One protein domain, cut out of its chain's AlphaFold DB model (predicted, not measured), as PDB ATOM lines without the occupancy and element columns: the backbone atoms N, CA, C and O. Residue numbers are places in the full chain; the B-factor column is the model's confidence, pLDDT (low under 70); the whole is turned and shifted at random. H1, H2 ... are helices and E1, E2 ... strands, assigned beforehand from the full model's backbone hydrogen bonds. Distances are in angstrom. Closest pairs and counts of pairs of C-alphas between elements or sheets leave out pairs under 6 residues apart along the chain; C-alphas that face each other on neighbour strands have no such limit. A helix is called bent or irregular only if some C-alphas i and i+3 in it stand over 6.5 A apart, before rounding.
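AT A GLANCE: This is residues 24 to 86 of the 396 residues of an uncharacterized protein of Acidisarcina polymorpha (UniProt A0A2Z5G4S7). A long helix, H1, has a short helix, H2, side by side with its second half. Beyond the end of H1 the backbone folds back into a small loop that holds the short strand E1, then swings out in a wide loop, residues 52 to 65, and returns to H2; the last stretch, residues 73 to 86, runs back from H2, and its residues 80 to 85 stick out. The printed part has 63 residues with two named helices and one named strand, in the order H1, E1, H2; the class is mostly helix, though under half of the residues are in named elements. The whole is only just loose, close to compact, with a radius of gyration of the C-alphas of 13.1 A, and spans 40 by 29 by 18 A.

IN THESE COORDINATES: Find C-alpha 24 at (206.224, 240.121, 157.441); from there H1, residues 24 to 39, runs 23.6 A to C-alpha 39 at (198.393, 226.329, 174.875). H1 is irregular, but only just: C-alphas 26 and 29 are 6.6 A apart. Next look at residues 49 to 51, the strand E1, 6.9 A from first to last C-alpha. Then go to residues 66 to 72, the helix H2, which runs 10.1 A and ends with C-alpha 72 at (195.463, 221.014, 170.315).

HOW THE PARTS SIT: Begin at Ser 36 in H1 and look across to Ala 70 in H2: their C-alphas, the closest of the two helices, are 4.1 A apart. H1 and H2 touch, with 13 pairs of C-alphas within 8 A, and H1 does so with residues 32 to 39 alone. Their lines stand at a shallow tilt of 25 degrees, and they run the same way. H1 and E1 are only just apart, with 8.2 A between their closest C-alphas. E1 and H2 are apart. E1 pairs with no named strand, but look at residues 42 to 43: this short stretch pairs antiparallel with residues 50 to 51 of E1. In H2 every O i to N i+4 pair is within hydrogen-bond range; in H1 8 of 12 are.

THE WHOLE: The two C-alphas farthest apart are those of Asn 45 and Leu 81, at 40.1 A, while the first and last printed C-alphas, Phe 24 and His 86, are 19.8 A apart. The printed part has no cut. Nine residues make the short link from H1 to E1, and 14 make the long link from E1 to H2. Residues 80 to 85 stand free. The mean pLDDT of the printed part is 91.5; look at residues 24 to 27, in H1, for the four that are under 70.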
ATOM      1  N   PHE A  24     207.456 240.705 156.888       52.66
ATOM      2  CA  PHE A  24     206.224 240.121 157.441       52.66
ATOM      3  C   PHE A  24     206.244 238.587 157.505       52.66
ATOM      4  O   PHE A  24     205.469 238.009 158.261       52.66
ATOM      5  N   ALA A  25     207.109 237.920 156.732       52.78
ATOM      6  CA  ALA A  25     207.223 236.459 156.750       52.78
ATOM      7  C   ALA A  25     207.970 235.949 157.999       52.78
ATOM      8  O   ALA A  25     207.552 234.957 158.594       52.78
ATOM      9  N   GLU A  26     209.009 236.676 158.431       53.62
ATOM     10  CA  GLU A  26     209.824 236.386 159.626       53.62
ATOM     11  C   GLU A  26     208.984 236.332 160.918       53.62
ATOM     12  O   GLU A  26     209.224 235.491 161.779       53.62
ATOM     13  N   ASP A  27     207.939 237.160 161.024       61.12
ATOM     14  CA  ASP A  27     207.067 237.225 162.207       61.12
ATOM     15  C   ASP A  27     206.061 236.058 162.268       61.12
ATOM     16  O   ASP A  27     205.657 235.611 163.342       61.12
ATOM     17  N   ALA A  28     205.658 235.507 161.120       71.00
ATOM     18  CA  ALA A  28     204.526 234.586 161.057       71.00
ATOM     19  C   ALA A  28     204.838 233.192 161.632       71.00
ATOM     20  O   ALA A  28     204.045 232.660 162.413       71.00
ATOM     21  N   ALA A  29     205.979 232.588 161.276       70.75
ATOM     22  CA  ALA A  29     206.348 231.255 161.763       70.75
ATOM     23  C   ALA A  29     206.664 231.268 163.270       70.75
ATOM     24  O   ALA A  29     206.174 230.418 164.021       70.75
ATOM     25  N   SER A  30     207.402 232.283 163.741       73.81
ATOM     26  CA  SER A  30     207.654 232.481 165.172       73.81
ATOM     27  C   SER A  30     206.369 232.745 165.948       73.81
ATOM     28  O   SER A  30     206.169 232.127 166.994       73.81
ATOM     29  N   ALA A  31     205.460 233.577 165.429       84.44
ATOM     30  CA  ALA A  31     204.185 233.860 166.084       84.44
ATOM     31  C   ALA A  31     203.304 232.608 166.195       84.44
ATOM     32  O   ALA A  31     202.705 232.372 167.245       84.44
ATOM     33  N   LYS A  32     203.257 231.756 165.160       86.88
ATOM     34  CA  LYS A  32     202.526 230.474 165.207       86.88
ATOM     35  C   LYS A  32     203.089 229.524 166.276       86.88
ATOM     36  O   LYS A  32     202.323 228.849 166.973       86.88
ATOM     37  N   ARG A  33     204.415 229.490 166.461       85.88
ATOM     38  CA  ARG A  33     205.052 228.692 167.524       85.88
ATOM     39  C   ARG A  33     204.796 229.259 168.911       85.88
ATOM     40  O   ARG A  33     204.411 228.507 169.803       85.88
ATOM     41  N   GLU A  34     204.981 230.563 169.091       89.44
ATOM     42  CA  GLU A  34     204.664 231.250 170.346       89.44
ATOM     43  C   GLU A  34     203.206 231.003 170.750       89.44
ATOM     44  O   GLU A  34     202.926 230.652 171.897       89.44
ATOM     45  N   LEU A  35     202.287 231.080 169.784       92.06
ATOM     46  CA  LEU A  35     200.880 230.757 169.987       92.06
ATOM     47  C   LEU A  35     200.691 229.315 170.471       92.06
ATOM     48  O   LEU A  35     199.987 229.096 171.454       92.06
ATOM     49  N   SER A  36     201.344 228.339 169.837       93.31
ATOM     50  CA  SER A  36     201.283 226.931 170.260       93.31
ATOM     51  C   SER A  36     201.780 226.756 171.695       93.31
ATOM     52  O   SER A  36     201.091 226.178 172.534       93.31
ATOM     53  N   LEU A  37     202.936 227.325 172.035       94.12
ATOM     54  CA  LEU A  37     203.509 227.200 173.376       94.12
ATOM     55  C   LEU A  37     202.604 227.788 174.473       94.12
ATOM     56  O   LEU A  37     202.578 227.244 175.577       94.12
ATOM     57  N   ASN A  38     201.791 228.807 174.168       95.38
ATOM     58  CA  ASN A  38     200.799 229.355 175.104       95.38
ATOM     59  C   ASN A  38     199.681 228.356 175.473       95.38
ATOM     60  O   ASN A  38     199.090 228.462 176.552       95.38
ATOM     61  N   TYR A  39     199.394 227.371 174.616       97.81
ATOM     62  CA  TYR A  39     198.393 226.329 174.875       97.81
ATOM     63  C   TYR A  39     198.968 225.040 175.469       97.81
ATOM     64  O   TYR A  39     198.203 224.180 175.916       97.81
ATOM     65  N   ALA A  40     200.293 224.896 175.534       97.31
ATOM     66  CA  ALA A  40     200.951 223.746 176.146       97.31
ATOM     67  C   ALA A  40     200.927 223.836 177.686       97.31
ATOM     68  O   ALA A  40     201.954 223.995 178.344       97.31
ATOM     69  N   ASN A  41     199.733 223.770 178.273       97.06
ATOM     70  CA  ASN A  41     199.490 223.995 179.701       97.06
ATOM     71  C   ASN A  41     199.014 222.745 180.462       97.06
ATOM     72  O   ASN A  41     198.865 222.791 181.683       97.06
ATOM     73  N   VAL A  42     198.826 221.614 179.777       97.88
ATOM     74  CA  VAL A  42     198.438 220.349 180.411       97.88
ATOM     75  C   VAL A  42     199.676 219.690 181.012       97.88
ATOM     76  O   VAL A  42     200.690 219.501 180.338       97.88
ATOM     77  N   GLU A  43     199.619 219.355 182.300       97.62
ATOM     78  CA  GLU A  43     200.744 218.724 182.992       97.62
ATOM     79  C   GLU A  43     200.957 217.284 182.509       97.62
ATOM     80  O   GLU A  43     200.002 216.542 182.271       97.62
ATOM     81  N   THR A  44     202.219 216.869 182.408       97.44
ATOM     82  CA  THR A  44     202.582 215.455 182.262       97.44
ATOM     83  C   THR A  44     203.066 214.899 183.605       97.44
ATOM     84  O   THR A  44     203.097 215.599 184.615       97.44
ATOM     85  N   ASN A  45     203.489 213.633 183.640       96.62
ATOM     86  CA  ASN A  45     204.145 213.071 184.822       96.62
ATOM     87  C   ASN A  45     205.596 213.557 185.025       96.62
ATOM     88  O   ASN A  45     206.231 213.135 185.988       96.62
ATOM     89  N   LEU A  46     206.126 214.398 184.131       94.94
ATOM     90  CA  LEU A  46     207.437 215.033 184.240       94.94
ATOM     91  C   LEU A  46     207.235 216.553 184.290       94.94
ATOM     92  O   LEU A  46     206.705 217.146 183.357       94.94
ATOM     93  N   SER A  47     207.654 217.203 185.378       93.81
ATOM     94  CA  SER A  47     207.354 218.624 185.635       93.81
ATOM     95  C   SER A  47     207.970 219.599 184.624       93.81
ATOM     96  O   SER A  47     207.489 220.723 184.487       93.81
ATOM     97  N   THR A  48     209.014 219.175 183.911       92.38
ATOM     98  CA  THR A  48     209.695 219.942 182.858       92.38
ATOM     99  C   THR A  48     209.032 219.821 181.486       92.38
ATOM    100  O   THR A  48     209.499 220.446 180.534       92.38
ATOM    101  N   ILE A  49     207.962 219.024 181.371       96.12
ATOM    102  CA  ILE A  49     207.278 218.741 180.111       96.12
ATOM    103  C   ILE A  49     205.791 219.021 180.263       96.12
ATOM    104  O   ILE A  49     205.113 218.488 181.149       96.12
ATOM    105  N   ARG A  50     205.270 219.817 179.336       97.94
ATOM    106  CA  ARG A  50     203.841 220.079 179.192       97.94
ATOM    107  C   ARG A  50     203.328 219.489 177.891       97.94
ATOM    108  O   ARG A  50     204.081 219.259 176.951       97.94
ATOM    109  N   THR A  51     202.030 219.247 177.836       98.12
ATOM    110  CA  THR A  51     201.323 218.844 176.621       98.12
ATOM    111  C   THR A  51     200.106 219.745 176.415       98.12
ATOM    112  O   THR A  51     199.859 220.679 177.179       98.12
ATOM    113  N   PHE A  52     199.360 219.488 175.353       98.19
ATOM    114  CA  PHE A  52     198.243 220.312 174.901       98.19
ATOM    115  C   PHE A  52     196.899 219.741 175.358       98.19
ATOM    116  O   PHE A  52     196.818 218.575 175.750       98.19
ATOM    117  N   ALA A  53     195.818 220.507 175.251       97.88
ATOM    118  CA  ALA A  53     194.480 219.940 175.415       97.88
ATOM    119  C   ALA A  53     194.212 218.882 174.333       97.88
ATOM    120  O   ALA A  53     194.709 218.996 173.215       97.88
ATOM    121  N   GLU A  54     193.446 217.843 174.657       96.44
ATOM    122  CA  GLU A  54     193.034 216.843 173.671       96.44
ATOM    123  C   GLU A  54     192.089 217.462 172.635       96.44
ATOM    124  O   GLU A  54     191.143 218.166 172.995       96.44
ATOM    125  N   ALA A  55     192.330 217.172 171.357       97.38
ATOM    126  CA  ALA A  55     191.418 217.556 170.294       97.38
ATOM    127  C   ALA A  55     190.078 216.807 170.429       97.38
ATOM    128  O   ALA A  55     190.067 215.619 170.765       97.38
ATOM    129  N   PRO A  56     188.935 217.448 170.133       97.19
ATOM    130  CA  PRO A  56     187.668 216.740 170.002       97.19
ATOM    131  C   PRO A  56     187.777 215.584 169.001       97.19
ATOM    132  O   PRO A  56     188.476 215.688 167.999       97.19
ATOM    133  N   LYS A  57     187.015 214.501 169.201       95.12
ATOM    134  CA  LYS A  57     187.016 213.347 168.276       95.12
ATOM    135  C   LYS A  57     186.668 213.705 166.823       95.12
ATOM    136  O   LYS A  57     186.995 212.948 165.920       95.12
ATOM    137  N   THR A  58     185.967 214.817 166.613       96.00
ATOM    138  CA  THR A  58     185.560 215.334 165.298       96.00
ATOM    139  C   THR A  58     186.516 216.400 164.756       96.00
ATOM    140  O   THR A  58     186.162 217.092 163.806       96.00
ATOM    141  N   PHE A  59     187.670 216.606 165.393       97.81
ATOM    142  CA  PHE A  59     188.642 217.601 164.964       97.81
ATOM    143  C   PHE A  59     189.275 217.201 163.632       97.81
ATOM    144  O   PHE A  59     189.757 216.078 163.474       97.81
ATOM    145  N   ASP A  60     189.281 218.133 162.685       97.88
ATOM    146  CA  ASP A  60     189.884 217.959 161.370       97.88
ATOM    147  C   ASP A  60     191.079 218.901 161.232       97.88
ATOM    148  O   ASP A  60     190.924 220.076 160.899       97.88
ATOM    149  N   ALA A  61     192.275 218.376 161.500       97.88
ATOM    150  CA  ALA A  61     193.511 219.149 161.454       97.88
ATOM    151  C   ALA A  61     193.767 219.779 160.070       97.88
ATOM    152  O   ALA A  61     194.326 220.866 159.983       97.88
ATOM    153  N   LEU A  62     193.304 219.171 158.972       98.06
ATOM    154  CA  LEU A  62     193.560 219.729 157.642       98.06
ATOM    155  C   LEU A  62     192.821 221.041 157.407       98.06
ATOM    156  O   LEU A  62     193.367 221.942 156.770       98.06
ATOM    157  N   ASN A  63     191.609 221.159 157.948       97.94
ATOM    158  CA  ASN A  63     190.708 222.288 157.718       97.94
ATOM    159  C   ASN A  63     190.550 223.206 158.942       97.94
ATOM    160  O   ASN A  63     189.877 224.231 158.852       97.94
ATOM    161  N   ALA A  64     191.163 222.865 160.078       98.00
ATOM    162  CA  ALA A  64     191.124 223.667 161.297       98.00
ATOM    163  C   ALA A  64     191.771 225.053 161.117       98.00
ATOM    164  O   ALA A  64     192.657 225.250 160.281       98.00
ATOM    165  N   ALA A  65     191.359 226.022 161.934       97.44
ATOM    166  CA  ALA A  65     192.070 227.292 162.032       97.44
ATOM    167  C   ALA A  65     193.460 227.083 162.659       97.44
ATOM    168  O   ALA A  65     193.639 226.192 163.489       97.44
ATOM    169  N   ASP A  66     194.432 227.931 162.312       96.31
ATOM    170  CA  ASP A  66     195.798 227.842 162.855       96.31
ATOM    171  C   ASP A  66     195.819 227.950 164.396       96.31
ATOM    172  O   ASP A  66     196.601 227.268 165.056       96.31
ATOM    173  N   GLU A  67     194.914 228.739 164.986       96.81
ATOM    174  CA  GLU A  67     194.750 228.828 166.445       96.81
ATOM    175  C   GLU A  67     194.261 227.508 167.060       96.81
ATOM    176  O   GLU A  67     194.733 227.111 168.125       96.81
ATOM    177  N   ASP A  68     193.361 226.787 166.389       98.25
ATOM    178  CA  ASP A  68     192.897 225.489 166.876       98.25
ATOM    179  C   ASP A  68     193.981 224.409 166.734       98.25
ATOM    180  O   ASP A  68     194.120 223.565 167.622       98.25
ATOM    181  N   LEU A  69     194.786 224.449 165.664       98.31
ATOM    182  CA  LEU A  69     195.968 223.586 165.528       98.31
ATOM    183  C   LEU A  69     196.914 223.783 166.717       98.31
ATOM    184  O   LEU A  69     197.219 222.822 167.427       98.31
ATOM    185  N   ALA A  70     197.272 225.039 166.992       97.94
ATOM    186  CA  ALA A  70     198.101 225.433 168.126       97.94
ATOM    187  C   ALA A  70     197.497 224.980 169.467       97.94
ATOM    188  O   ALA A  70     198.186 224.401 170.309       97.94
ATOM    189  N   ARG A  71     196.186 225.176 169.653       98.19
ATOM    190  CA  ARG A  71     195.457 224.798 170.871       98.19
ATOM    191  C   ARG A  71     195.533 223.310 171.188       98.19
ATOM    192  O   ARG A  71     195.628 222.934 172.361       98.19
ATOM    193  N   PHE A  72     195.466 222.469 170.162       98.38
ATOM    194  CA  PHE A  72     195.463 221.014 170.315       98.38
ATOM    195  C   PHE A  72     196.831 220.364 170.078       98.38
ATOM    196  O   PHE A  72     196.954 219.142 170.197       98.38
ATOM    197  N   GLY A  73     197.863 221.179 169.838       97.56
ATOM    198  CA  GLY A  73     199.256 220.757 169.732       97.56
ATOM    199  C   GLY A  73     199.644 220.179 168.381       97.56
ATOM    200  O   GLY A  73     200.650 219.480 168.312       97.56
ATOM    201  N   PHE A  74     198.875 220.430 167.326       98.31
ATOM    202  CA  PHE A  74     199.275 220.055 165.973       98.31
ATOM    203  C   PHE A  74     200.285 221.064 165.412       98.31
ATOM    204  O   PHE A  74     200.207 222.245 165.768       98.31
ATOM    205  N   PRO A  75     201.209 220.629 164.539       96.81
ATOM    206  CA  PRO A  75     202.166 221.522 163.915       96.81
ATOM    207  C   PRO A  75     201.490 222.632 163.125       96.81
ATOM    208  O   PRO A  75     200.405 222.453 162.556       96.81
ATOM    209  N   ALA A  76     202.159 223.778 163.064       95.56
ATOM    210  CA  ALA A  76     201.706 224.909 162.276       95.56
ATOM    211  C   ALA A  76     201.574 224.508 160.802       95.56
ATOM    212  O   ALA A  76     202.465 223.881 160.243       95.56
ATOM    213  N   ARG A  77     200.469 224.899 160.161       96.06
ATOM    214  CA  ARG A  77     200.264 224.641 158.734       96.06
ATOM    215  C   ARG A  77     201.312 225.406 157.900       96.06
ATOM    216  O   ARG A  77     201.312 226.646 157.988       96.06
ATOM    217  N   PRO A  78     202.134 224.716 157.081       94.06
ATOM    218  CA  PRO A  78     203.048 225.358 156.136       94.06
ATOM    219  C   PRO A  78     202.280 226.107 155.046       94.06
ATOM    220  O   PRO A  78     201.140 225.756 154.727       94.06
ATOM    221  N   ASP A  79     202.885 227.137 154.459       91.94
ATOM    222  CA  ASP A  79     202.258 227.847 153.344       91.94
ATOM    223  C   ASP A  79     202.306 226.972 152.071       91.94
ATOM    224  O   ASP A  79     203.392 226.604 151.625       91.94
ATOM    225  N   PRO A  80     201.163 226.629 151.449       94.44
ATOM    226  CA  PRO A  80     201.135 225.712 150.308       94.44
ATOM    227  C   PRO A  80     201.751 226.288 149.022       94.44
ATOM    228  O   PRO A  80     201.994 225.534 148.082       94.44
ATOM    229  N   LEU A  81     201.960 227.607 148.940       91.50
ATOM    230  CA  LEU A  81     202.588 228.274 147.798       91.50
ATOM    231  C   LEU A  81     204.086 228.490 148.022       91.50
ATOM    232  O   LEU A  81     204.859 228.328 147.080       91.50
ATOM    233  N   ALA A  82     204.489 228.864 149.237       87.69
ATOM    234  CA  ALA A  82     205.894 229.080 149.573       87.69
ATOM    235  C   ALA A  82     206.636 227.765 149.857       87.69
ATOM    236  O   ALA A  82     207.801 227.635 149.493       87.69
ATOM    237  N   GLU A  83     205.957 226.781 150.456       89.38
ATOM    238  CA  GLU A  83     206.537 225.516 150.922       89.38
ATOM    239  C   GLU A  83     205.689 224.296 150.494       89.38
ATOM    240  O   GLU A  83     205.186 223.541 151.335       89.38
ATOM    241  N   PRO A  84     205.499 224.055 149.183       91.88
ATOM    242  CA  PRO A  84     204.579 223.022 148.696       91.88
ATOM    243  C   PRO A  84     204.943 221.598 149.149       91.88
ATOM    244  O   PRO A  84     204.053 220.799 149.441       91.88
ATOM    245  N   GLU A  85     206.235 221.272 149.235       90.12
ATOM    246  CA  GLU A  85     206.709 219.951 149.676       90.12
ATOM    247  C   GLU A  85     206.479 219.734 151.177       90.12
ATOM    248  O   GLU A  85     205.935 218.701 151.576       90.12
ATOM    249  N   HIS A  86     206.796 220.744 151.996       92.62
ATOM    250  CA  HIS A  86     206.506 220.736 153.430       92.62
ATOM    251  C   HIS A  86     205.004 220.580 153.673       92.62
ATOM    252  O   HIS A  86     204.579 219.724 154.443       92.62
TER     253      HIS A  86